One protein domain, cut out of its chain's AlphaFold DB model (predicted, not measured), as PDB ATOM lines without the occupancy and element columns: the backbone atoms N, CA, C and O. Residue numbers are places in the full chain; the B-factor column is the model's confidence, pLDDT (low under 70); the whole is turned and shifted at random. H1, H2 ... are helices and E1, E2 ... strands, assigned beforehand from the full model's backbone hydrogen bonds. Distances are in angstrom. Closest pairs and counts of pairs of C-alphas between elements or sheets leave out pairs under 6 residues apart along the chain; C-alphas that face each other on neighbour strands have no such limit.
ATOM      1  N   ARG A  41     -34.577   2.411-133.254       79.94
ATOM      2  CA  ARG A  41     -35.220   3.625-132.754       79.94
ATOM      3  C   ARG A  41     -35.391   3.545-131.253       79.94
ATOM      4  O   ARG A  41     -35.281   2.470-130.667       79.94
ATOM      5  N   LEU A  42     -35.716   4.677-130.643       83.44
ATOM      6  CA  LEU A  42     -36.198   4.703-129.270       83.44
ATOM      7  C   LEU A  42     -37.442   3.807-129.144       83.44
ATOM      8  O   LEU A  42     -38.374   3.900-129.955       83.44
ATOM      9  N   LYS A  43     -37.452   2.963-128.110       85.75
ATOM     10  CA  LYS A  43     -38.558   2.083-127.720       85.75
ATOM     11  C   LYS A  43     -39.713   2.903-127.158       85.75
ATOM     12  O   LYS A  43     -39.530   3.694-126.233       85.75
ATOM     13  N   TYR A  44     -40.916   2.684-127.680       84.12
ATOM     14  CA  TYR A  44     -42.108   3.327-127.138       84.12
ATOM     15  C   TYR A  44     -42.556   2.674-125.828       84.12
ATOM     16  O   TYR A  44     -42.808   1.472-125.761       84.12
ATOM     17  N   PHE A  45     -42.723   3.502-124.799       86.44
ATOM     18  CA  PHE A  45     -43.206   3.085-123.487       86.44
ATOM     19  C   PHE A  45     -44.657   3.529-123.273       86.44
ATOM     20  O   PHE A  45     -45.021   4.685-123.492       86.44
ATOM     21  N   GLU A  46     -45.508   2.618-122.795       86.62
ATOM     22  CA  GLU A  46     -46.920   2.924-122.519       86.62
ATOM     23  C   GLU A  46     -47.125   3.768-121.253       86.62
ATOM     24  O   GLU A  46     -48.146   4.447-121.118       86.62
ATOM     25  N   SER A  47     -46.161   3.739-120.331       89.56
ATOM     26  CA  SER A  47     -46.188   4.485-119.074       89.56
ATOM     27  C   SER A  47     -44.776   4.813-118.597       89.56
ATOM     28  O   SER A  47     -43.817   4.137-118.965       89.56
ATOM     29  N   VAL A  48     -44.652   5.814-117.721       90.12
ATOM     30  CA  VAL A  48     -43.376   6.137-117.067       90.12
ATOM     31  C   VAL A  48     -42.862   4.947-116.242       90.12
ATOM     32  O   VAL A  48     -41.667   4.678-116.241       90.12
ATOM     33  N   GLN A  49     -43.755   4.182-115.600       89.88
ATOM     34  CA  GLN A  49     -43.362   2.991-114.843       89.88
ATOM     35  C   GLN A  49     -42.662   1.952-115.729       89.88
ATOM     36  O   GLN A  49     -41.684   1.366-115.291       89.88
ATOM     37  N   ALA A  50     -43.081   1.788-116.988       90.25
ATOM     38  CA  ALA A  50     -42.414   0.877-117.920       90.25
ATOM     39  C   ALA A  50     -40.980   1.326-118.279       90.25
ATOM     40  O   ALA A  50     -40.121   0.478-118.488       90.25
ATOM     41  N   ILE A  51     -40.700   2.638-118.298       88.25
ATOM     42  CA  ILE A  51     -39.322   3.164-118.394       88.25
ATOM     43  C   ILE A  51     -38.559   2.834-117.100       88.25
ATOM     44  O   ILE A  51     -37.414   2.388-117.141       88.25
ATOM     45  N   GLY A  52     -39.227   3.015-115.955       86.56
ATOM     46  CA  GLY A  52     -38.753   2.642-114.622       86.56
ATOM     47  C   GLY A  52     -38.330   1.178-114.493       86.56
ATOM     48  O   GLY A  52     -37.313   0.905-113.871       86.56
ATOM     49  N   ASP A  53     -39.095   0.262-115.086       86.81
ATOM     50  CA  ASP A  53     -38.886  -1.186-114.987       86.81
ATOM     51  C   ASP A  53     -37.830  -1.716-115.983       86.81
ATOM     52  O   ASP A  53     -37.244  -2.773-115.752       86.81
ATOM     53  N   GLU A  54     -37.589  -1.003-117.090       87.50
ATOM     54  CA  GLU A  54     -36.638  -1.382-118.150       87.50
ATOM     55  C   GLU A  54     -35.190  -0.959-117.834       87.50
ATOM     56  O   GLU A  54     -34.244  -1.690-118.135       87.50
ATOM     57  N   VAL A  55     -35.004   0.223-117.237       82.62
ATOM     58  CA  VAL A  55     -33.679   0.790-116.943       82.62
ATOM     59  C   VAL A  55     -33.105   0.156-115.674       82.62
ATOM     60  O   VAL A  55     -33.722   0.205-114.613       82.62
ATOM     61  N   ASP A  56     -31.903  -0.424-115.762       67.38
ATOM     62  CA  ASP A  56     -31.335  -1.205-114.652       67.38
ATOM     63  C   ASP A  56     -31.119  -0.368-113.367       67.38
ATOM     64  O   ASP A  56     -30.261   0.519-113.287       67.38
ATOM     65  N   PHE A  57     -31.871  -0.723-112.319       62.66
ATOM     66  CA  PHE A  57     -31.830  -0.121-110.983       62.66
ATOM     67  C   PHE A  57     -30.450  -0.155-110.304       62.66
ATOM     68  O   PHE A  57     -30.255   0.571-109.324       62.66
ATOM     69  N   VAL A  58     -29.481  -0.939-110.795       58.06
ATOM     70  CA  VAL A  58     -28.090  -0.953-110.292       58.06
ATOM     71  C   VAL A  58     -27.464   0.451-110.252       58.06
ATOM     72  O   VAL A  58     -26.661   0.731-109.359       58.06
ATOM     73  N   LEU A  59     -27.860   1.355-111.154       63.62
ATOM     74  CA  LEU A  59     -27.404   2.752-111.173       63.62
ATOM     75  C   LEU A  59     -28.119   3.680-110.178       63.62
ATOM     76  O   LEU A  59     -27.569   4.716-109.804       63.62
ATOM     77  N   LEU A  60     -29.330   3.323-109.744       73.56
ATOM     78  CA  LEU A  60     -30.245   4.191-109.003       73.56
ATOM     79  C   LEU A  60     -30.543   3.789-107.526       73.56
ATOM     80  O   LEU A  60     -31.658   4.042-107.059       73.56
ATOM     81  N   PRO A  61     -29.609   3.231-106.711       77.50
ATOM     82  CA  PRO A  61     -29.891   2.882-105.311       77.50
ATOM     83  C   PRO A  61     -30.445   4.027-104.442       77.50
ATOM     84  O   PRO A  61     -29.747   4.985-104.074       77.50
ATOM     85  N   GLY A  62     -31.704   3.871-104.027       80.75
ATOM     86  CA  GLY A  62     -32.415   4.821-103.170       80.75
ATOM     87  C   GLY A  62     -32.893   6.084-103.890       80.75
ATOM     88  O   GLY A  62     -33.162   7.074-103.216       80.75
ATOM     89  N   PHE A  63     -32.956   6.068-105.222       84.69
ATOM     90  CA  PHE A  63     -33.763   7.011-105.988       84.69
ATOM     91  C   PHE A  63     -35.168   6.430-106.205       84.69
ATOM     92  O   PHE A  63     -35.332   5.226-106.392       84.69
ATOM     93  N   GLU A  64     -36.174   7.296-106.203       89.12
ATOM     94  CA  GLU A  64     -37.581   6.970-106.440       89.12
ATOM     95  C   GLU A  64     -38.056   7.668-107.719       89.12
ATOM     96  O   GLU A  64     -37.612   8.775-108.032       89.12
ATOM     97  N   LEU A  65     -38.940   7.028-108.484       89.88
ATOM     98  CA  LEU A  65     -39.458   7.600-109.727       89.88
ATOM     99  C   LEU A  65     -40.283   8.868-109.436       89.88
ATOM    100  O   LEU A  65     -41.202   8.849-108.621       89.88
ATOM    101  N   SER A  66     -39.951   9.977-110.096       89.50
ATOM    102  CA  SER A  66     -40.562  11.288-109.857       89.50
ATOM    103  C   SER A  66     -41.958  11.393-110.462       89.50
ATOM    104  O   SER A  66     -42.138  11.109-111.646       89.50
ATOM    105  N   GLU A  67     -42.909  11.939-109.698       87.62
ATOM    106  CA  GLU A  67     -44.252  12.313-110.176       87.62
ATOM    107  C   GLU A  67     -44.229  13.368-111.300       87.62
ATOM    108  O   GLU A  67     -45.201  13.498-112.040       87.62
ATOM    109  N   ASN A  68     -43.124  14.111-111.455       87.31
ATOM    110  CA  ASN A  68     -42.948  15.093-112.536       87.31
ATOM    111  C   ASN A  68     -42.512  14.462-113.872       87.31
ATOM    112  O   ASN A  68     -42.436  15.167-114.879       87.31
ATOM    113  N   SER A  69     -42.202  13.165-113.882       91.19
ATOM    114  CA  SER A  69     -41.878  12.422-115.101       91.19
ATOM    115  C   SER A  69     -43.100  12.314-116.013       91.19
ATOM    116  O   SER A  69     -44.235  12.218-115.543       91.19
ATOM    117  N   GLY A  70     -42.894  12.265-117.326       91.44
ATOM    118  CA  GLY A  70     -44.005  12.216-118.268       91.44
ATOM    119  C   GLY A  70     -43.636  11.720-119.657       91.44
ATOM    120  O   GLY A  70     -42.490  11.796-120.092       91.44
ATOM    121  N   ILE A  71     -44.663  11.247-120.361       89.94
ATOM    122  CA  ILE A  71     -44.609  10.880-121.776       89.94
ATOM    123  C   ILE A  71     -45.567  11.803-122.525       89.94
ATOM    124  O   ILE A  71     -46.741  11.919-122.164       89.94
ATOM    125  N   ARG A  72     -45.071  12.465-123.567       86.94
ATOM    126  CA  ARG A  72     -45.851  13.287-124.498       86.94
ATOM    127  C   ARG A  72     -45.964  12.537-125.813       86.94
ATOM    128  O   ARG A  72     -45.011  11.897-126.232       86.94
ATOM    129  N   LYS A  73     -47.124  12.604-126.462       79.44
ATOM    130  CA  LYS A  73     -47.369  11.960-127.759       79.44
ATOM    131  C   LYS A  73     -47.819  13.015-128.756       79.44
ATOM    132  O   LYS A  73     -48.621  13.882-128.406       79.44
ATOM    133  N   PHE A  74     -47.329  12.910-129.981       74.06
ATOM    134  CA  PHE A  74     -47.649  13.789-131.096       74.06
ATOM    135  C   PHE A  74     -48.164  12.919-132.243       74.06
ATOM    136  O   PHE A  74     -47.537  11.925-132.593       74.06
ATOM    137  N   GLY A  75     -49.319  13.253-132.819       65.69
ATOM    138  CA  GLY A  75     -49.951  12.399-133.832       65.69
ATOM    139  C   GLY A  75     -50.383  11.026-133.294       65.69
ATOM    140  O   GLY A  75     -50.678  10.872-132.108       65.69
ATOM    141  N   ASP A  76     -50.442  10.037-134.183       65.12
ATOM    142  CA  ASP A  76     -50.912   8.678-133.902       65.12
ATOM    143  C   ASP A  76     -49.770   7.661-134.043       65.12
ATOM    144  O   ASP A  76     -49.614   6.983-135.062       65.12
ATOM    145  N   TYR A  77     -48.941   7.573-132.998       60.56
ATOM    146  CA  TYR A  77     -47.793   6.663-132.965       60.56
ATOM    147  C   TYR A  77     -48.196   5.184-133.103       60.56
ATOM    148  O   TYR A  77     -47.482   4.416-133.742       60.56
ATOM    149  N   GLN A  78     -49.354   4.775-132.559       57.25
ATOM    150  CA  GLN A  78     -49.810   3.378-132.629       57.25
ATOM    151  C   GLN A  78     -50.092   2.924-134.068       57.25
ATOM    152  O   GLN A  78     -49.958   1.739-134.364       57.25
ATOM    153  N   ASN A  79     -50.426   3.861-134.959       58.03
ATOM    154  CA  ASN A  79     -50.615   3.617-136.388       58.03
ATOM    155  C   ASN A  79     -49.434   4.111-137.253       58.03
ATOM    156  O   ASN A  79     -49.566   4.199-138.471       58.03
ATOM    157  N   GLY A  80     -48.282   4.433-136.647       55.00
ATOM    158  CA  GLY A  80     -47.067   4.857-137.356       55.00
ATOM    159  C   GLY A  80     -47.096   6.280-137.928       55.00
ATOM    160  O   GLY A  80     -46.215   6.635-138.702       55.00
ATOM    161  N   VAL A  81     -48.080   7.106-137.552       53.28
ATOM    162  CA  VAL A  81     -48.258   8.492-138.037       53.28
ATOM    163  C   VAL A  81     -48.114   9.476-136.872       53.28
ATOM    164  O   VAL A  81     -48.948  10.354-136.634       53.28
ATOM    165  N   GLY A  82     -47.069   9.281-136.074       60.38
ATOM    166  CA  GLY A  82     -46.817  10.068-134.879       60.38
ATOM    167  C   GLY A  82     -45.497   9.721-134.212       60.38
ATOM    168  O   GLY A  82     -44.752   8.856-134.666       60.38
ATOM    169  N   SER A  83     -45.237  10.394-133.102       69.88
ATOM    170  CA  SER A  83     -44.029  10.295-132.297       69.88
ATOM    171  C   SER A  83     -44.350  10.498-130.818       69.88
ATOM    172  O   SER A  83     -45.494  10.768-130.432       69.88
ATOM    173  N   TYR A  84     -43.351  10.324-129.961       76.50
ATOM    174  CA  TYR A  84     -43.508  10.471-128.524       76.50
ATOM    175  C   TYR A  84     -42.190  10.918-127.889       76.50
ATOM    176  O   TYR A  84     -41.142  10.345-128.155       76.50
ATOM    177  N   GLU A  85     -42.253  11.926-127.034       86.38
ATOM    178  CA  GLU A  85     -41.138  12.320-126.174       86.38
ATOM    179  C   GLU A  85     -41.359  11.710-124.793       86.38
ATOM    180  O   GLU A  85     -42.494  11.662-124.306       86.38
ATOM    181  N   TYR A  86     -40.293  11.303-124.117       89.19
ATOM    182  CA  TYR A  86     -40.358  10.964-122.699       89.19
ATOM    183  C   TYR A  86     -39.267  11.675-121.919       89.19
ATOM    184  O   TYR A  86     -38.137  11.789-122.377       89.19
ATOM    185  N   ASN A  87     -39.623  12.129-120.722       91.31
ATOM    186  CA  ASN A  87     -38.706  12.663-119.731       91.31
ATOM    187  C   ASN A  87     -38.995  11.913-118.425       91.31
ATOM    188  O   ASN A  87     -40.085  12.020-117.857       91.31
ATOM    189  N   CYS A  88     -38.056  11.065-118.021       90.56
ATOM    190  CA  CYS A  88     -38.176  10.154-116.897       90.56
ATOM    191  C   CYS A  88     -37.106  10.511-115.873       90.56
ATOM    192  O   CYS A  88     -35.921  10.268-116.087       90.56
ATOM    193  N   SER A  89     -37.529  11.110-114.765       90.12
ATOM    194  CA  SER A  89     -36.644  11.560-113.696       90.12
ATOM    195  C   SER A  89     -36.817  10.679-112.468       90.12
ATOM    196  O   SER A  89     -37.932  10.482-111.988       90.12
ATOM    197  N   TRP A  90     -35.716  10.222-111.887       89.50
ATOM    198  CA  TRP A  90     -35.693   9.618-110.563       89.50
ATOM    199  C   TRP A  90     -35.061  10.604-109.586       89.50
ATOM    200  O   TRP A  90     -34.070  11.264-109.902       89.50
ATOM    201  N   ILE A  91     -35.637  10.714-108.394       88.25
ATOM    202  CA  ILE A  91     -35.250  11.674-107.363       88.25
ATOM    203  C   ILE A  91     -34.841  10.935-106.095       88.25
ATOM    204  O   ILE A  91     -35.512  10.010-105.647       88.25
ATOM    205  N   LYS A  92     -33.763  11.399-105.468       85.19
ATOM    206  CA  LYS A  92     -33.332  10.973-104.140       85.19
ATOM    207  C   LYS A  92     -33.255  12.180-103.217       85.19
ATOM    208  O   LYS A  92     -32.587  13.167-103.514       85.19
ATOM    209  N   ASN A  93     -33.957  12.098-102.091       80.50
ATOM    210  CA  ASN A  93     -33.995  13.154-101.086       80.50
ATOM    211  C   ASN A  93     -33.119  12.751 -99.892       80.50
ATOM    212  O   ASN A  93     -33.549  11.998 -99.019       80.50
ATOM    213  N   THR A  94     -31.888  13.258 -99.842       73.56
ATOM    214  CA  THR A  94     -30.928  12.960 -98.771       73.56
ATOM    215  C   THR A  94     -31.037  14.013 -97.651       73.56
ATOM    216  O   THR A  94     -30.842  15.203 -97.919       73.56
ATOM    217  N   PRO A  95     -31.319  13.640 -96.383       69.56
ATOM    218  CA  PRO A  95     -31.390  14.594 -95.273       69.56
ATOM    219  C   PRO A  95     -30.075  15.351 -95.033       69.56
ATOM    220  O   PRO A  95     -29.005  14.750 -94.932       69.56
ATOM    221  N   ASN A  96     -30.144  16.679 -94.890       66.62
ATOM    222  CA  ASN A  96     -28.971  17.500 -94.599       66.62
ATOM    223  C   ASN A  96     -28.686  17.550 -93.087       66.62
ATOM    224  O   ASN A  96     -29.290  18.325 -92.335       66.62
ATOM    225  N   ASN A  97     -27.682  16.775 -92.675       60.53
ATOM    226  CA  ASN A  97     -27.212  16.643 -91.292       60.53
ATOM    227  C   ASN A  97     -26.653  17.938 -90.658       60.53
ATOM    228  O   ASN A  97     -26.371  17.937 -89.462       60.53
ATOM    229  N   GLN A  98     -26.466  19.026 -91.417       59.59
ATOM    230  CA  GLN A  98     -25.870  20.283 -90.931       59.59
ATOM    231  C   GLN A  98     -26.848  21.470 -90.845       59.59
ATOM    232  O   GLN A  98     -26.436  22.550 -90.425       59.59
ATOM    233  N   GLY A  99     -28.126  21.314 -91.219       54.34
ATOM    234  CA  GLY A  99     -29.036  22.472 -91.242       54.34
ATOM    235  C   GLY A  99     -30.533  22.229 -91.444       54.34
ATOM    236  O   GLY A  99     -31.260  23.203 -91.605       54.34
ATOM    237  N   GLY A 100     -31.017  20.982 -91.450       52.00
ATOM    238  CA  GLY A 100     -32.461  20.701 -91.526       52.00
ATOM    239  C   GLY A 100     -33.106  20.907 -92.904       52.00
ATOM    240  O   GLY A 100     -34.327  20.986 -92.998       52.00
ATOM    241  N   GLY A 101     -32.301  20.991 -93.968       62.53
ATOM    242  CA  GLY A 101     -32.771  20.923 -95.356       62.53
ATOM    243  C   GLY A 101     -32.779  19.494 -95.917       62.53
ATOM    244  O   GLY A 101     -32.318  18.551 -95.269       62.53
ATOM    245  N   LEU A 102     -33.241  19.351 -97.157       65.44
ATOM    246  CA  LEU A 102     -33.050  18.154 -97.980       65.44
ATOM    247  C   LEU A 102     -32.086  18.500 -99.119       65.44
ATOM    248  O   LEU A 102     -32.242  19.542 -99.754       65.44
ATOM    249  N   ASN A 103     -31.114  17.632 -99.386       72.38
ATOM    250  CA  ASN A 103     -30.403  17.635-100.657       72.38
ATOM    251  C   ASN A 103     -31.243  16.821-101.642       72.38
ATOM    252  O   ASN A 103     -31.529  15.656-101.366       72.38
ATOM    253  N   GLN A 104     -31.636  17.426-102.760       76.31
ATOM    254  CA  GLN A 104     -32.338  16.712-103.819       76.31
ATOM    255  C   GLN A 104     -31.363  16.361-104.941       76.31
ATOM    256  O   GLN A 104     -30.836  17.236-105.628       76.31
ATOM    257  N   GLU A 105     -31.115  15.070-105.098       82.38
ATOM    258  CA  GLU A 105     -30.346  14.474-106.184       82.38
ATOM    259  C   GLU A 105     -31.334  14.000-107.256       82.38
ATOM    260  O   GLU A 105     -32.386  13.450-106.919       82.38
ATOM    261  N   TRP A 106     -31.017  14.195-108.535       86.31
ATOM    262  CA  TRP A 106     -31.829  13.689-109.641       86.31
ATOM    263  C   TRP A 106     -30.971  13.016-110.708       86.31
ATOM    264  O   TRP A 106     -29.841  13.431-110.974       86.31
ATOM    265  N   VAL A 107     -31.545  11.991-111.329       87.50
ATOM    266  CA  VAL A 107     -31.064  11.377-112.568       87.50
ATOM    267  C   VAL A 107     -32.227  11.395-113.551       87.50
ATOM    268  O   VAL A 107     -33.356  11.104-113.164       87.50
ATOM    269  N   ASN A 108     -31.966  11.764-114.799       90.31
ATOM    270  CA  ASN A 108     -32.966  11.905-115.844       90.31
ATOM    271  C   ASN A 108     -32.581  11.085-117.078       90.31
ATOM    272  O   ASN A 108     -31.424  11.102-117.502       90.31
ATOM    273  N   ILE A 109     -33.571  10.422-117.670       90.38
ATOM    274  CA  ILE A 109     -33.509   9.896-119.031       90.38
ATOM    275  C   ILE A 109     -34.539  10.644-119.865       90.38
ATOM    276  O   ILE A 109     -35.727  10.654-119.545       90.38
ATOM    277  N   GLU A 110     -34.077  11.257-120.945       90.62
ATOM    278  CA  GLU A 110     -34.919  11.913-121.937       90.62
ATOM    279  C   GLU A 110     -34.765  11.213-123.287       90.62
ATOM    280  O   GLU A 110     -33.653  10.874-123.685       90.62
ATOM    281  N   GLY A 111     -35.875  10.982-123.983       87.62
ATOM    282  CA  GLY A 111     -35.903  10.418-125.328       87.62
ATOM    283  C   GLY A 111     -36.731  11.298-126.250       87.62
ATOM    284  O   GLY A 111     -37.904  11.555-125.974       87.62
ATOM    285  N   ILE A 112     -36.112  11.756-127.337       82.88
ATOM    286  CA  ILE A 112     -36.695  12.651-128.337       82.88
ATOM    287  C   ILE A 112     -36.508  11.991-129.718       82.88
ATOM    288  O   ILE A 112     -35.384  11.908-130.215       82.88
ATOM    289  N   PRO A 113     -37.580  11.499-130.363       70.81
ATOM    290  CA  PRO A 113     -37.518  10.789-131.646       70.81
ATOM    291  C   PRO A 113     -37.467  11.737-132.861       70.81
ATOM    292  O   PRO A 113     -37.778  11.322-133.973       70.81
ATOM    293  N   HIS A 114     -37.138  13.006-132.634       65.25
ATOM    294  CA  HIS A 114     -37.101  14.087-133.616       65.25
ATOM    295  C   HIS A 114     -35.954  15.045-133.290       65.25
ATOM    296  O   HIS A 114     -35.491  15.100-132.148       65.25
ATOM    297  N   GLY A 115     -35.578  15.886-134.253       54.25
ATOM    298  CA  GLY A 115     -34.748  17.053-133.964       54.25
ATOM    299  C   GLY A 115     -33.246  16.795-133.855       54.25
ATOM    300  O   GLY A 115     -32.559  17.565-133.182       54.25
ATOM    301  N   TRP A 116     -32.710  15.787-134.551       56.03
ATOM    302  CA  TRP A 116     -31.326  15.859-135.023       56.03
ATOM    303  C   TRP A 116     -31.241  16.119-136.532       56.03
ATOM    304  O   TRP A 116     -30.827  15.273-137.322       56.03
ATOM    305  N   ASP A 117     -31.624  17.345-136.888       52.97
ATOM    306  CA  ASP A 117     -31.149  18.073-138.065       52.97
ATOM    307  C   ASP A 117     -30.136  19.109-137.540       52.97
ATOM    308  O   ASP A 117     -30.522  20.119-136.951       52.97
ATOM    309  N   ILE A 118     -28.828  18.841-137.661       47.62
ATOM    310  CA  ILE A 118     -27.799  19.877-137.408       47.62
ATOM    311  C   ILE A 118     -27.775  20.899-138.563       47.62
ATOM    312  O   ILE A 118     -27.372  22.046-138.381       47.62
ATOM    313  N   ASN A 119     -28.265  20.492-139.737       45.75
ATOM    314  CA  ASN A 119     -28.365  21.305-140.938       45.75
ATOM    315  C   ASN A 119     -29.823  21.744-141.163       45.75
ATOM    316  O   ASN A 119     -30.709  20.900-141.202       45.75
ATOM    317  N   ASP A 120     -30.067  23.024-141.471       47.00
ATOM    318  CA  ASP A 120     -31.388  23.564-141.877       47.00
ATOM    319  C   ASP A 120     -31.953  22.956-143.198       47.00
ATOM    320  O   ASP A 120     -32.950  23.435-143.742       47.00
ATOM    321  N   ASN A 121     -31.296  21.933-143.759       51.12
ATOM    322  CA  ASN A 121     -31.515  21.402-145.107       51.12
ATOM    323  C   ASN A 121     -32.239  20.040-145.150       51.12
ATOM    324  O   ASN A 121     -32.484  19.551-146.253       51.12
ATOM    325  N   HIS A 122     -32.539  19.406-144.008       50.25
ATOM    326  CA  HIS A 122     -33.006  18.008-143.938       50.25
ATOM    327  C   HIS A 122     -32.005  16.981-144.509       50.25
ATOM    328  O   HIS A 122     -32.371  15.890-144.952       50.25
ATOM    329  N   GLU A 123     -30.715  17.332-144.520       53.34
ATOM    330  CA  GLU A 123     -29.622  16.460-144.949       53.34
ATOM    331  C   GLU A 123     -28.996  15.782-143.727       53.34
ATOM    332  O   GLU A 123     -28.396  16.457-142.882       53.34
ATOM    333  N   LYS A 124     -29.106  14.442-143.667       60.81
ATOM    334  CA  LYS A 124     -28.548  13.598-142.598       60.81
ATOM    335  C   LYS A 124     -27.120  14.014-142.250       60.81
ATOM    336  O   LYS A 124     -26.202  13.824-143.046       60.81
ATOM    337  N   THR A 125     -26.937  14.523-141.038       66.19
ATOM    338  CA  THR A 125     -25.622  14.897-140.524       66.19
ATOM    339  C   THR A 125     -24.763  13.652-140.318       66.19
ATOM    340  O   THR A 125     -25.172  12.698-139.656       66.19
ATOM    341  N   THR A 126     -23.559  13.647-140.883       72.06
ATOM    342  CA  THR A 126     -22.611  12.538-140.727       72.06
ATOM    343  C   THR A 126     -22.040  12.480-139.307       72.06
ATOM    344  O   THR A 126     -22.037  13.465-138.560       72.06
ATOM    345  N   LYS A 127     -21.482  11.323-138.932       76.12
ATOM    346  CA  LYS A 127     -20.746  11.157-137.670       76.12
ATOM    347  C   LYS A 127     -19.609  12.176-137.544       76.12
ATOM    348  O   LYS A 127     -19.401  12.760-136.483       76.12
ATOM    349  N   GLU A 128     -18.876  12.397-138.627       76.75
ATOM    350  CA  GLU A 128     -17.741  13.312-138.682       76.75
ATOM    351  C   GLU A 128     -18.165  14.771-138.470       76.75
ATOM    352  O   GLU A 128     -17.427  15.529-137.839       76.75
ATOM    353  N   GLU A 129     -19.336  15.172-138.969       77.06
ATOM    354  CA  GLU A 129     -19.915  16.504-138.749       77.06
ATOM    355  C   GLU A 129     -20.406  16.662-137.302       77.06
ATOM    356  O   GLU A 129     -20.004  17.614-136.630       77.06
ATOM    357  N   LEU A 130     -21.144  15.680-136.764       77.31
ATOM    358  CA  LEU A 130     -21.581  15.655-135.357       77.31
ATOM    359  C   LEU A 130     -20.418  15.904-134.384       77.31
ATOM    360  O   LEU A 130     -20.486  16.753-133.489       77.31
ATOM    361  N   LEU A 131     -19.326  15.160-134.573       79.12
ATOM    362  CA  LEU A 131     -18.140  15.224-133.720       79.12
ATOM    363  C   LEU A 131     -17.367  16.546-133.869       79.12
ATOM    364  O   LEU A 131     -16.682  16.964-132.932       79.12
ATOM    365  N   GLN A 132     -17.474  17.226-135.016       81.81
ATOM    366  CA  GLN A 132     -16.876  18.549-135.226       81.81
ATOM    367  C   GLN A 132     -17.643  19.662-134.505       81.81
ATOM    368  O   GLN A 132     -17.018  20.610-134.013       81.81
ATOM    369  N   GLU A 133     -18.969  19.559-134.417       81.56
ATOM    370  CA  GLU A 133     -19.800  20.562-133.751       81.56
ATOM    371  C   GLU A 133     -19.784  20.420-132.226       81.56
ATOM    372  O   GLU A 133     -19.610  21.410-131.505       81.56
ATOM    373  N   LEU A 134     -19.856  19.187-131.712       82.69
ATOM    374  CA  LEU A 134     -19.949  18.894-130.278       82.69
ATOM    375  C   LEU A 134     -18.602  18.951-129.542       82.69
ATOM    376  O   LEU A 134     -18.209  18.059-128.793       82.69
ATOM    377  N   LYS A 135     -17.905  20.084-129.665       81.69
ATOM    378  CA  LYS A 135     -16.571  20.345-129.082       81.69
ATOM    379  C   LYS A 135     -16.489  20.128-127.562       81.69
ATOM    380  O   LYS A 135     -15.407  19.825-127.051       81.69
ATOM    381  N   GLY A 136     -17.612  20.253-126.846       86.81
ATOM    382  CA  GLY A 136     -17.735  19.988-125.404       86.81
ATOM    383  C   GLY A 136     -17.836  18.506-125.008       86.81
ATOM    384  O   GLY A 136     -17.799  18.202-123.816       86.81
ATOM    385  N   TYR A 137     -17.935  17.600-125.982       88.88
ATOM    386  CA  TYR A 137     -18.167  16.170-125.788       88.88
ATOM    387  C   TYR A 137     -17.038  15.328-126.389       88.88
ATOM    388  O   TYR A 137     -16.234  15.813-127.187       88.88
ATOM    389  N   GLU A 138     -16.952  14.075-125.969       90.25
ATOM    390  CA  GLU A 138     -16.074  13.037-126.507       90.25
ATOM    391  C   GLU A 138     -16.884  11.773-126.810       90.25
ATOM    392  O   GLU A 138     -17.897  11.517-126.159       90.25
ATOM    393  N   GLU A 139     -16.467  11.006-127.816       88.06
ATOM    394  CA  GLU A 139     -17.131   9.756-128.189       88.06
ATOM    395  C   GLU A 139     -16.805   8.644-127.187       88.06
ATOM    396  O   GLU A 139     -15.639   8.412-126.859       88.06
ATOM    397  N   ILE A 140     -17.836   7.935-126.727       87.31
ATOM    398  CA  ILE A 140     -17.686   6.709-125.951       87.31
ATOM    399  C   ILE A 140     -17.414   5.548-126.907       87.31
ATOM    400  O   ILE A 140     -18.246   5.193-127.739       87.31
ATOM    401  N   ILE A 141     -16.255   4.915-126.737       77.69
ATOM    402  CA  ILE A 141     -15.895   3.683-127.437       77.69
ATOM    403  C   ILE A 141     -16.371   2.501-126.588       77.69
ATOM    404  O   ILE A 141     -15.742   2.174-125.582       77.69
ATOM    405  N   ASP A 142     -17.462   1.842-126.988       68.94
ATOM    406  CA  ASP A 142     -17.929   0.634-126.301       68.94
ATOM    407  C   ASP A 142     -16.976  -0.547-126.558       68.94
ATOM    408  O   ASP A 142     -16.989  -1.191-127.609       68.94
ATOM    409  N   GLN A 143     -16.143  -0.847-125.560       63.38
ATOM    410  CA  GLN A 143     -15.116  -1.889-125.632       63.38
ATOM    411  C   GLN A 143     -15.682  -3.317-125.655       63.38
ATOM    412  O   GLN A 143     -14.938  -4.264-125.913       63.38
ATOM    413  N   ARG A 144     -16.987  -3.500-125.411       60.62
ATOM    414  CA  ARG A 144     -17.654  -4.808-125.520       60.62
ATOM    415  C   ARG A 144     -17.787  -5.261-126.976       60.62
ATOM    416  O   ARG A 144     -18.040  -6.436-127.234       60.62
ATOM    417  N   LEU A 145     -17.640  -4.332-127.919       53.41
ATOM    418  CA  LEU A 145     -18.061  -4.490-129.301       53.41
ATOM    419  C   LEU A 145     -16.866  -4.759-130.222       53.41
ATOM    420  O   LEU A 145     -16.374  -3.875-130.922       53.41
ATOM    421  N   LEU A 146     -16.425  -6.021-130.262       41.94
ATOM    422  CA  LEU A 146     -15.621  -6.517-131.392       41.94
ATOM    423  C   LEU A 146     -16.451  -6.485-132.690       41.94
ATOM    424  O   LEU A 146     -15.945  -6.111-133.746       41.94
ATOM    425  N   GLU A 147     -17.747  -6.770-132.563       47.12
ATOM    426  CA  GLU A 147     -18.809  -6.448-133.513       47.12
ATOM    427  C   GLU A 147     -19.946  -5.817-132.695       47.12
ATOM    428  O   GLU A 147     -20.372  -6.372-131.682       47.12
ATOM    429  N   ALA A 148     -20.380  -4.613-133.067       42.84
ATOM    430  CA  ALA A 148     -21.441  -3.900-132.359       42.84
ATOM    431  C   ALA A 148     -22.814  -4.349-132.871       42.84
ATOM    432  O   ALA A 148     -22.957  -4.453-134.087       42.84
ATOM    433  N   PRO A 149     -23.841  -4.520-132.011       50.22
ATOM    434  CA  PRO A 149     -25.190  -4.812-132.495       50.22
ATOM    435  C   PRO A 149     -25.719  -3.701-133.414       50.22
ATOM    436  O   PRO A 149     -26.477  -3.993-134.329       50.22
ATOM    437  N   TYR A 150     -25.281  -2.450-133.204       59.22
ATOM    438  CA  TYR A 150     -25.768  -1.250-133.898       59.22
ATOM    439  C   TYR A 150     -24.624  -0.291-134.285       59.22
ATOM    440  O   TYR A 150     -24.712   0.913-134.047       59.22
ATOM    441  N   LYS A 151     -23.519  -0.833-134.831       55.94
ATOM    442  CA  LYS A 151     -22.223  -0.134-135.020       55.94
ATOM    443  C   LYS A 151     -22.315   1.258-135.642       55.94
ATOM    444  O   LYS A 151     -21.598   2.163-135.222       55.94
ATOM    445  N   ASP A 152     -23.192   1.383-136.628       61.19
ATOM    446  CA  ASP A 152     -23.305   2.554-137.493       61.19
ATOM    447  C   ASP A 152     -24.620   3.324-137.253       61.19
ATOM    448  O   ASP A 152     -24.899   4.301-137.940       61.19
ATOM    449  N   HIS A 153     -25.416   2.904-136.259       72.75
ATOM    450  CA  HIS A 153     -26.718   3.497-135.940       72.75
ATOM    451  C   HIS A 153     -26.752   4.283-134.630       72.75
ATOM    452  O   HIS A 153     -27.676   5.067-134.453       72.75
ATOM    453  N   VAL A 154     -25.813   4.077-133.698       79.50
ATOM    454  CA  VAL A 154     -25.829   4.755-132.389       79.50
ATOM    455  C   VAL A 154     -24.458   5.339-132.062       79.50
ATOM    456  O   VAL A 154     -23.480   4.609-131.914       79.50
ATOM    457  N   ILE A 155     -24.397   6.659-131.892       83.25
ATOM    458  CA  ILE A 155     -23.204   7.391-131.454       83.25
ATOM    459  C   ILE A 155     -23.457   7.883-130.031       83.25
ATOM    460  O   ILE A 155     -24.314   8.740-129.815       83.25
ATOM    461  N   VAL A 156     -22.714   7.354-129.057       87.94
ATOM    462  CA  VAL A 156     -22.827   7.762-127.648       87.94
ATOM    463  C   VAL A 156     -21.703   8.731-127.297       87.94
ATOM    464  O   VAL A 156     -20.529   8.455-127.531       87.94
ATOM    465  N   LEU A 157     -22.066   9.873-126.724       89.81
ATOM    466  CA  LEU A 157     -21.180  10.979-126.399       89.81
ATOM    467  C   LEU A 157     -21.228  11.314-124.907       89.81
ATOM    468  O   LEU A 157     -22.283  11.330-124.275       89.81
ATOM    469  N   LYS A 158     -20.068  11.652-124.354       92.56
ATOM    470  CA  LYS A 158     -19.844  12.026-122.956       92.56
ATOM    471  C   LYS A 158     -19.414  13.479-122.877       92.56
ATOM    472  O   LYS A 158     -18.531  13.903-123.618       92.56
ATOM    473  N   LYS A 159     -19.995  14.269-121.977       92.25
ATOM    474  CA  LYS A 159     -19.522  15.640-121.746       92.25
ATOM    475  C   LYS A 159     -18.147  15.596-121.060       92.25
ATOM    476  O   LYS A 159     -17.999  15.025-119.982       92.25
ATOM    477  N   LYS A 160     -17.147  16.268-121.648       89.25
ATOM    478  CA  LYS A 160     -15.729  16.250-121.211       89.25
ATOM    479  C   LYS A 160     -15.487  16.734-119.775       89.25
ATOM    480  O   LYS A 160     -14.441  16.471-119.194       89.25
ATOM    481  N   ALA A 161     -16.437  17.482-119.218       86.75
ATOM    482  CA  ALA A 161     -16.414  18.009-117.856       86.75
ATOM    483  C   ALA A 161     -17.513  17.360-116.990       86.75
ATOM    484  O   ALA A 161     -18.243  18.060-116.292       86.75
ATOM    485  N   ASN A 162     -17.672  16.038-117.096       85.94
ATOM    486  CA  ASN A 162     -18.503  15.260-116.179       85.94
ATOM    487  C   ASN A 162     -17.834  15.196-114.800       85.94
ATOM    488  O   ASN A 162     -16.677  14.793-114.677       85.94
ATOM    489  N   GLU A 163     -18.577  15.575-113.764       84.44
ATOM    490  CA  GLU A 163     -18.127  15.560-112.373       84.44
ATOM    491  C   GLU A 163     -19.050  14.682-111.514       84.44
ATOM    492  O   GLU A 163     -20.149  14.296-111.923       84.44
ATOM    493  N   LYS A 164     -18.592  14.326-110.310       82.50
ATOM    494  CA  LYS A 164     -19.377  13.508-109.380       82.50
ATOM    495  C   LYS A 164     -20.708  14.211-109.077       82.50
ATOM    496  O   LYS A 164     -20.709  15.361-108.649       82.50
ATOM    497  N   GLY A 165     -21.829  13.525-109.300       79.19
ATOM    498  CA  GLY A 165     -23.177  14.075-109.124       79.19
ATOM    499  C   GLY A 165     -23.679  15.063-110.188       79.19
ATOM    500  O   GLY A 165     -24.801  15.542-110.063       79.19
ATOM    501  N   ASN A 166     -22.898  15.395-111.216       85.38
ATOM    502  CA  ASN A 166     -23.316  16.307-112.286       85.38
ATOM    503  C   ASN A 166     -22.648  15.877-113.595       85.38
ATOM    504  O   ASN A 166     -21.551  16.317-113.953       85.38
ATOM    505  N   TRP A 167     -23.310  14.959-114.292       90.12
ATOM    506  CA  TRP A 167     -22.826  14.389-115.541       90.12
ATOM    507  C   TRP A 167     -23.919  14.353-116.607       90.12
ATOM    508  O   TRP A 167     -25.113  14.377-116.318       90.12
ATOM    509  N   ARG A 168     -23.492  14.319-117.870       92.81
ATOM    510  CA  ARG A 168     -24.362  14.250-119.044       92.81
ATOM    511  C   ARG A 168     -23.750  13.326-120.089       92.81
ATOM    512  O   ARG A 168     -22.562  13.445-120.414       92.81
ATOM    513  N   PHE A 169     -24.583  12.434-120.600       92.69
ATOM    514  CA  PHE A 169     -24.312  11.546-121.716       92.69
ATOM    515  C   PHE A 169     -25.461  11.655-122.712       92.69
ATOM    516  O   PHE A 169     -26.609  11.856-122.320       92.69
ATOM    517  N   GLU A 170     -25.157  11.532-123.994       91.69
ATOM    518  CA  GLU A 170     -26.124  11.718-125.073       91.69
ATOM    519  C   GLU A 170     -25.914  10.634-126.124       91.69
ATOM    520  O   GLU A 170     -24.775  10.344-126.479       91.69
ATOM    521  N   ALA A 171     -26.992  10.032-126.611       88.31
ATOM    522  CA  ALA A 171     -26.965   9.070-127.701       88.31
ATOM    523  C   ALA A 171     -27.699   9.652-128.909       88.31
ATOM    524  O   ALA A 171     -28.849  10.073-128.798       88.31
ATOM    525  N   TYR A 172     -27.023   9.653-130.052       84.38
ATOM    526  CA  TYR A 172     -27.550  10.055-131.351       84.38
ATOM    527  C   TYR A 172     -27.815   8.796-132.168       84.38
ATOM    528  O   TYR A 172     -26.931   7.946-132.278       84.38
ATOM    529  N   ILE A 173     -29.036   8.652-132.678       80.81
ATOM    530  CA  ILE A 173     -29.562   7.395-133.213       80.81
ATOM    531  C   ILE A 173     -30.070   7.621-134.645       80.81
ATOM    532  O   ILE A 173     -31.008   8.396-134.852       80.81
ATOM    533  N   ASP A 174     -29.473   6.939-135.629       74.94
ATOM    534  CA  ASP A 174     -29.968   6.892-137.012       74.94
ATOM    535  C   ASP A 174     -30.958   5.714-137.174       74.94
ATOM    536  O   ASP A 174     -30.527   4.551-137.143       74.94
ATOM    537  N   PRO A 175     -32.260   5.980-137.419       60.97
ATOM    538  CA  PRO A 175     -33.288   4.951-137.606       60.97
ATOM    539  C   PRO A 175     -33.163   4.099-138.879       60.97
ATOM    540  O   PRO A 175     -34.038   3.276-139.142       60.97
ATOM    541  N   SER A 176     -32.072   4.241-139.635       60.28
ATOM    542  CA  SER A 176     -31.818   3.660-140.953       60.28
ATOM    543  C   SER A 176     -32.656   4.285-142.078       60.28
ATOM    544  O   SER A 176     -33.354   5.282-141.910       60.28
ATOM    545  N   HIS A 177     -32.460   3.795-143.302       51.16
ATOM    546  CA  HIS A 177     -32.736   4.521-144.548       51.16
ATOM    547  C   HIS A 177     -34.228   4.561-144.963       51.16
ATOM    548  O   HIS A 177     -34.515   4.800-146.134       51.16
ATOM    549  N   ARG A 178     -35.175   4.265-144.057       50.53
ATOM    550  CA  ARG A 178     -36.601   4.048-144.393       50.53
ATOM    551  C   ARG A 178     -37.610   4.957-143.689       50.53
ATOM    552  O   ARG A 178     -38.774   4.936-144.077       50.53
ATOM    553  N   ILE A 179     -37.209   5.724-142.674       50.19
ATOM    554  CA  ILE A 179     -38.117   6.659-141.995       50.19
ATOM    555  C   ILE A 179     -37.839   8.073-142.504       50.19
ATOM    556  O   ILE A 179     -36.757   8.611-142.285       50.19
ATOM    557  N   ASP A 180     -38.840   8.665-143.159       47.16
ATOM    558  CA  ASP A 180     -38.913  10.106-143.404       47.16
ATOM    559  C   ASP A 180     -39.083  10.812-142.048       47.16
ATOM    560  O   ASP A 180     -40.198  10.992-141.554       47.16
ATOM    561  N   GLY A 181     -37.967  11.141-141.400       50.34
ATOM    562  CA  GLY A 181     -37.958  11.790-140.095       50.34
ATOM    563  C   GLY A 181     -36.600  11.706-139.406       50.34
ATOM    564  O   GLY A 181     -36.100  10.615-139.153       50.34
ATOM    565  N   ASP A 182     -36.066  12.893-139.132       58.44
ATOM    566  CA  ASP A 182     -34.950  13.318-138.284       58.44
ATOM    567  C   ASP A 182     -34.265  12.257-137.399       58.44
ATOM    568  O   ASP A 182     -34.906  11.422-136.755       58.44
ATOM    569  N   GLY A 183     -32.941  12.387-137.244       69.62
ATOM    570  CA  GLY A 183     -32.190  11.599-136.267       69.62
ATOM    571  C   GLY A 183     -32.758  11.748-134.849       69.62
ATOM    572  O   GLY A 183     -33.202  12.826-134.444       69.62
ATOM    573  N   GLN A 184     -32.748  10.654-134.088       80.75
ATOM    574  CA  GLN A 184     -33.312  10.612-132.737       80.75
ATOM    575  C   GLN A 184     -32.211  10.876-131.709       80.75
ATOM    576  O   GLN A 184     -31.058  10.486-131.906       80.75
ATOM    577  N   ARG A 185     -32.559  11.510-130.588       85.62
ATOM    578  CA  ARG A 185     -31.626  11.800-129.495       85.62
ATOM    579  C   ARG A 185     -32.177  11.272-128.180       85.62
ATOM    580  O   ARG A 185     -33.310  11.571-127.810       85.62
ATOM    581  N   ALA A 186     -31.351  10.533-127.453       87.75
ATOM    582  CA  ALA A 186     -31.564  10.263-126.040       87.75
ATOM    583  C   ALA A 186     -30.512  10.981-125.195       87.75
ATOM    584  O   ALA A 186     -29.372  11.174-125.612       87.75
ATOM    585  N   GLU A 187     -30.888  11.347-123.981       91.19
ATOM    586  CA  GLU A 187     -30.001  11.907-122.976       91.19
ATOM    587  C   GLU A 187     -30.116  11.099-121.688       91.19
ATOM    588  O   GLU A 187     -31.215  10.779-121.244       91.19
ATOM    589  N   PHE A 188     -28.972  10.813-121.075       90.44
ATOM    590  CA  PHE A 188     -28.870  10.288-119.723       90.44
ATOM    591  C   PHE A 188     -28.026  11.266-118.909       90.44
ATOM    592  O   PHE A 188     -26.832  11.447-119.170       90.44
ATOM    593  N   SER A 189     -28.645  11.952-117.955       89.00
ATOM    594  CA  SER A 189     -28.006  13.047-117.225       89.00
ATOM    595  C   SER A 189     -28.377  13.081-115.753       89.00
ATOM    596  O   SER A 189     -29.294  12.397-115.300       89.00
ATOM    597  N   SER A 190     -27.626  13.855-114.979       85.00
ATOM    598  CA  SER A 190     -27.804  13.947-113.539       85.00
ATOM    599  C   SER A 190     -27.514  15.343-113.008       85.00
ATOM    600  O   SER A 190     -26.789  16.131-113.620       85.00
ATOM    601  N   GLY A 191     -28.010  15.621-111.807       82.56
ATOM    602  CA  GLY A 191     -27.674  16.841-111.091       82.56
ATOM    603  C   GLY A 191     -28.073  16.810-109.623       82.56
ATOM    604  O   GLY A 191     -28.664  15.854-109.112       82.56
ATOM    605  N   ILE A 192     -27.729  17.893-108.925       72.88
ATOM    606  CA  ILE A 192     -28.025  18.075-107.503       72.88
ATOM    607  C   ILE A 192     -28.572  19.485-107.286       72.88
ATOM    608  O   ILE A 192     -27.873  20.479-107.479       72.88
ATOM    609  N   TYR A 193     -29.811  19.575-106.809       62.78
ATOM    610  CA  TYR A 193     -30.398  20.806-106.285       62.78
ATOM    611  C   TYR A 193     -29.940  21.027-104.834       62.78
ATOM    612  O   TYR A 193     -30.717  20.949-103.884       62.78
ATOM    613  N   SER A 194     -28.640  21.282-104.649       53.16
ATOM    614  CA  SER A 194     -28.067  21.735-103.377       53.16
ATOM    615  C   SER A 194     -26.694  22.375-103.580       53.16
ATOM    616  O   SER A 194     -25.836  21.849-104.288       53.16
ATOM    617  N   LEU A 195     -26.467  23.520-102.935       49.12
ATOM    618  CA  LEU A 195     -25.173  24.194-102.950       49.12
ATOM    619  C   LEU A 195     -24.207  23.503-101.970       49.12
ATOM    620  O   LEU A 195     -24.407  23.590-100.759       49.12
ATOM    621  N   LYS A 196     -23.106  22.976-102.529       49.03
ATOM    622  CA  LYS A 196     -21.849  22.493-101.904       49.03
ATOM    623  C   LYS A 196     -21.669  20.976-101.710       49.03
ATOM    624  O   LYS A 196     -22.220  20.352-100.805       49.03
ATOM    625  N   GLU A 197     -20.710  20.470-102.491       50.34
ATOM    626  CA  GLU A 197     -19.620  19.553-102.092       50.34
ATOM    627  C   GLU A 197     -19.960  18.109-101.673       50.34
ATOM    628  O   GLU A 197     -19.050  17.292-101.592       50.34
ATOM    629  N   ASN A 198     -21.230  17.743-101.482       53.97
ATOM    630  CA  ASN A 198     -21.628  16.409-100.996       53.97
ATOM    631  C   ASN A 198     -22.287  15.518-102.068       53.97
ATOM    632  O   ASN A 198     -23.237  14.796-101.771       53.97
ATOM    633  N   ALA A 199     -21.807  15.563-103.313       56.34
ATOM    634  CA  ALA A 199     -22.247  14.636-104.355       56.34
ATOM    635  C   ALA A 199     -21.868  13.189-103.997       56.34
ATOM    636  O   ALA A 199     -20.700  12.913-103.717       56.34
ATOM    637  N   ILE A 200     -22.837  12.266-103.997       63.19
ATOM    638  CA  ILE A 200     -22.650  10.916-103.428       63.19
ATOM    639  C   ILE A 200     -22.437   9.849-104.509       63.19
ATOM    640  O   ILE A 200     -21.587   8.972-104.338       63.19
ATOM    641  N   TYR A 201     -23.148   9.940-105.634       70.12
ATOM    642  CA  TYR A 201     -23.047   8.990-106.745       70.12
ATOM    643  C   TYR A 201     -21.965   9.400-107.753       70.12
ATOM    644  O   TYR A 201     -21.816  10.575-108.092       70.12
ATOM    645  N   ASP A 202     -21.174   8.422-108.187       79.38
ATOM    646  CA  ASP A 202     -20.085   8.607-109.147       79.38
ATOM    647  C   ASP A 202     -20.598   8.845-110.574       79.38
ATOM    648  O   ASP A 202     -21.781   8.677-110.871       79.38
ATOM    649  N   VAL A 203     -19.693   9.264-111.460       86.69
ATOM    650  CA  VAL A 203     -19.953   9.254-112.906       86.69
ATOM    651  C   VAL A 203     -19.999   7.783-113.342       86.69
ATOM    652  O   VAL A 203     -19.019   7.076-113.091       86.69
ATOM    653  N   PRO A 204     -21.097   7.296-113.950       87.19
ATOM    654  CA  PRO A 204     -21.196   5.917-114.409       87.19
ATOM    655  C   PRO A 204     -20.044   5.529-115.351       87.19
ATOM    656  O   PRO A 204     -19.617   6.362-116.156       87.19
ATOM    657  N   PRO A 205     -19.551   4.275-115.289       87.62
ATOM    658  CA  PRO A 205     -18.665   3.733-116.313       87.62
ATOM    659  C   PRO A 205     -19.348   3.738-117.681       87.62
ATOM    660  O   PRO A 205     -20.563   3.543-117.784       87.62
ATOM    661  N   ASP A 206     -18.556   3.925-118.730       87.31
ATOM    662  CA  ASP A 206     -19.063   4.137-120.084       87.31
ATOM    663  C   ASP A 206     -19.834   2.908-120.606       87.31
ATOM    664  O   ASP A 206     -20.874   3.052-121.243       87.31
ATOM    665  N   GLU A 207     -19.425   1.691-120.233       84.81
ATOM    666  CA  GLU A 207     -20.132   0.450-120.579       84.81
ATOM    667  C   GLU A 207     -21.533   0.373-119.949       84.81
ATOM    668  O   GLU A 207     -22.448  -0.236-120.512       84.81
ATOM    669  N   VAL A 208     -21.723   0.986-118.777       86.06
ATOM    670  CA  VAL A 208     -23.020   1.021-118.086       86.06
ATOM    671  C   VAL A 208     -23.941   2.044-118.751       86.06
ATOM    672  O   VAL A 208     -25.105   1.743-118.998       86.06
ATOM    673  N   VAL A 209     -23.408   3.203-119.147       87.56
ATOM    674  CA  VAL A 209     -24.140   4.210-119.937       87.56
ATOM    675  C   VAL A 209     -24.625   3.630-121.265       87.56
ATOM    676  O   VAL A 209     -25.803   3.754-121.596       87.56
ATOM    677  N   VAL A 210     -23.753   2.943-122.010       85.69
ATOM    678  CA  VAL A 210     -24.151   2.324-123.284       85.69
ATOM    679  C   VAL A 210     -25.161   1.189-123.054       85.69
ATOM    680  O   VAL A 210     -26.031   0.972-123.890       85.69
ATOM    681  N   SER A 211     -25.118   0.496-121.908       85.31
ATOM    682  CA  SER A 211     -26.156  -0.486-121.541       85.31
ATOM    683  C   SER A 211     -27.534   0.158-121.365       85.31
ATOM    684  O   SER A 211     -28.499  -0.348-121.932       85.31
ATOM    685  N   VAL A 212     -27.619   1.291-120.656       87.69
ATOM    686  CA  VAL A 212     -28.872   2.053-120.485       87.69
ATOM    687  C   VAL A 212     -29.418   2.515-121.834       87.69
ATOM    688  O   VAL A 212     -30.603   2.337-122.107       87.69
ATOM    689  N   PHE A 213     -28.564   3.047-122.716       88.12
ATOM    690  CA  PHE A 213     -29.005   3.443-124.055       88.12
ATOM    691  C   PHE A 213     -29.486   2.254-124.900       88.12
ATOM    692  O   PHE A 213     -30.464   2.398-125.621       88.12
ATOM    693  N   ILE A 214     -28.882   1.067-124.779       85.88
ATOM    694  CA  ILE A 214     -29.366  -0.145-125.467       85.88
ATOM    695  C   ILE A 214     -30.734  -0.605-124.927       85.88
ATOM    696  O   ILE A 214     -31.572  -1.037-125.715       85.88
ATOM    697  N   GLN A 215     -30.993  -0.493-123.619       87.69
ATOM    698  CA  GLN A 215     -32.272  -0.884-123.001       87.69
ATOM    699  C   GLN A 215     -33.470  -0.071-123.525       87.69
ATOM    700  O   GLN A 215     -34.566  -0.609-123.704       87.69
ATOM    701  N   ILE A 216     -33.262   1.213-123.823       88.12
ATOM    702  CA  ILE A 216     -34.306   2.115-124.339       88.12
ATOM    703  C   ILE A 216     -34.435   2.114-125.873       88.12
ATOM    704  O   ILE A 216     -35.174   2.933-126.421       88.12
ATOM    705  N   LEU A 217     -33.742   1.210-126.572       85.75
ATOM    706  CA  LEU A 217     -33.838   1.026-128.022       85.75
ATOM    707  C   LEU A 217     -34.662  -0.218-128.387       85.75
ATOM    708  O   LEU A 217     -34.780  -1.173-127.618       85.75
ATOM    709  N   GLU A 218     -35.205  -0.216-129.600       82.62
ATOM    710  CA  GLU A 218     -35.815  -1.379-130.243       82.62
ATOM    711  C   GLU A 218     -35.367  -1.502-131.705       82.62
ATOM    712  O   GLU A 218     -35.110  -0.501-132.380       82.62
ATOM    713  N   THR A 219     -35.279  -2.740-132.197       79.25
ATOM    714  CA  THR A 219     -35.032  -3.038-133.612       79.25
ATOM    715  C   THR A 219     -36.297  -2.851-134.433       79.25
ATOM    716  O   THR A 219     -37.369  -3.310-134.042       79.25
ATOM    717  N   ILE A 220     -36.145  -2.262-135.611       72.94
ATOM    718  CA  ILE A 220     -37.184  -2.111-136.621       72.94
ATOM    719  C   ILE A 220     -37.010  -3.250-137.634       72.94
ATOM    720  O   ILE A 220     -35.945  -3.382-138.239       72.94
TER     721      ILE A 220
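AT A GLANCE: This is residues 41 to 220 of the 222 residues of an uncharacterized protein of Flavobacterium marinum (UniProt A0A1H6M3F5). One long, twisted antiparallel sheet of seven strands makes a wall, with helices H1 and H3 packed over parts of one of its faces. The long hairpin E2 E3 reaches to one end of the longest axis, the short helix H2 grazes the sheet near E5 and E4, and the two ends of the printed part come together on the same side of the sheet as H1 and H3. The printed part has 180 residues, with three named helices and eight named strands in the order H1 E1 E2 E3 H2 E4 E5 E6 E7 H3 E8, and the sheet's order is E1 E2 E3 E7 E6 E5 E4. The class is mixed, helices and strands; the whole is compact, with a radius of gyration of the C-alphas of 17.3 A, and elongated, spanning 56 by 35 by 33 A.

IN THESE COORDINATES: H1 is residues 48 to 54, its first C-alpha at (-43.376, 6.137, -117.067). E1 is residues 70 to 76, 17.5 A long. E2, residues 81 to 95, measures 46.4 A, and E3, residues 102 to 116, measures 37.2 A; E3 bends by 85 degrees at residue 113. H2 is residues 127 to 133 and E4 residues 137 to 139. E5 is residues 154 to 159, E6 residues 168 to 173, and E7 residues 183 to 193, 31.4 A long. H3, residues 206 to 215, measures 14.4 A, and E8, residues 217 to 219, ends at C-alpha 219, (-35.032, -3.038, -133.612).

HOW THE PARTS SIT: E1 E2 E3 and E4 E5 E6 E7 are meanders, each strand the antiparallel neighbour of the one before; N 72 and O 85 are 2.8 A apart, N 90 and O 107 2.8 A, N 158 and O 138 2.8 A, N 157 and O 170 2.8 A, and N 171 and O 186 2.8 A. E3 and E7 are antiparallel neighbours, with N 108 and O 189 2.8 A apart. H1 and H3 lie on the same face, making two layers, helices on one face of a sheet. H1, at a height over the sheet of 9.2 A, is over E2 and runs across the strands; its closest C-alpha pair with E2 is Val 48 and Cys 88, 6.6 A. H3, also at a height of 9.2 A, runs slantwise to the strands; its closest C-alpha pair with E6 is Ala 171 and Phe 213, 7.0 A. H2 only grazes the sheet, with residues 127 to 131. E8 pairs with no named strand, but residues 41 to 42 pair with its residues 217 to 218, antiparallel. In H1, H2 and H3 every O i to N i+4 pair is within hydrogen-bond range.

THE WHOLE: The C-alphas farthest apart are those of Gln 98 and Arg 178, 56.9 A. The printed part has no cut; the links H1 to E1, E4 to E5 and E7 to H3 are long. Mean pLDDT of the printed part is 75.3; 61 residues are under 70, among them 114 to 125 and 142 to 152.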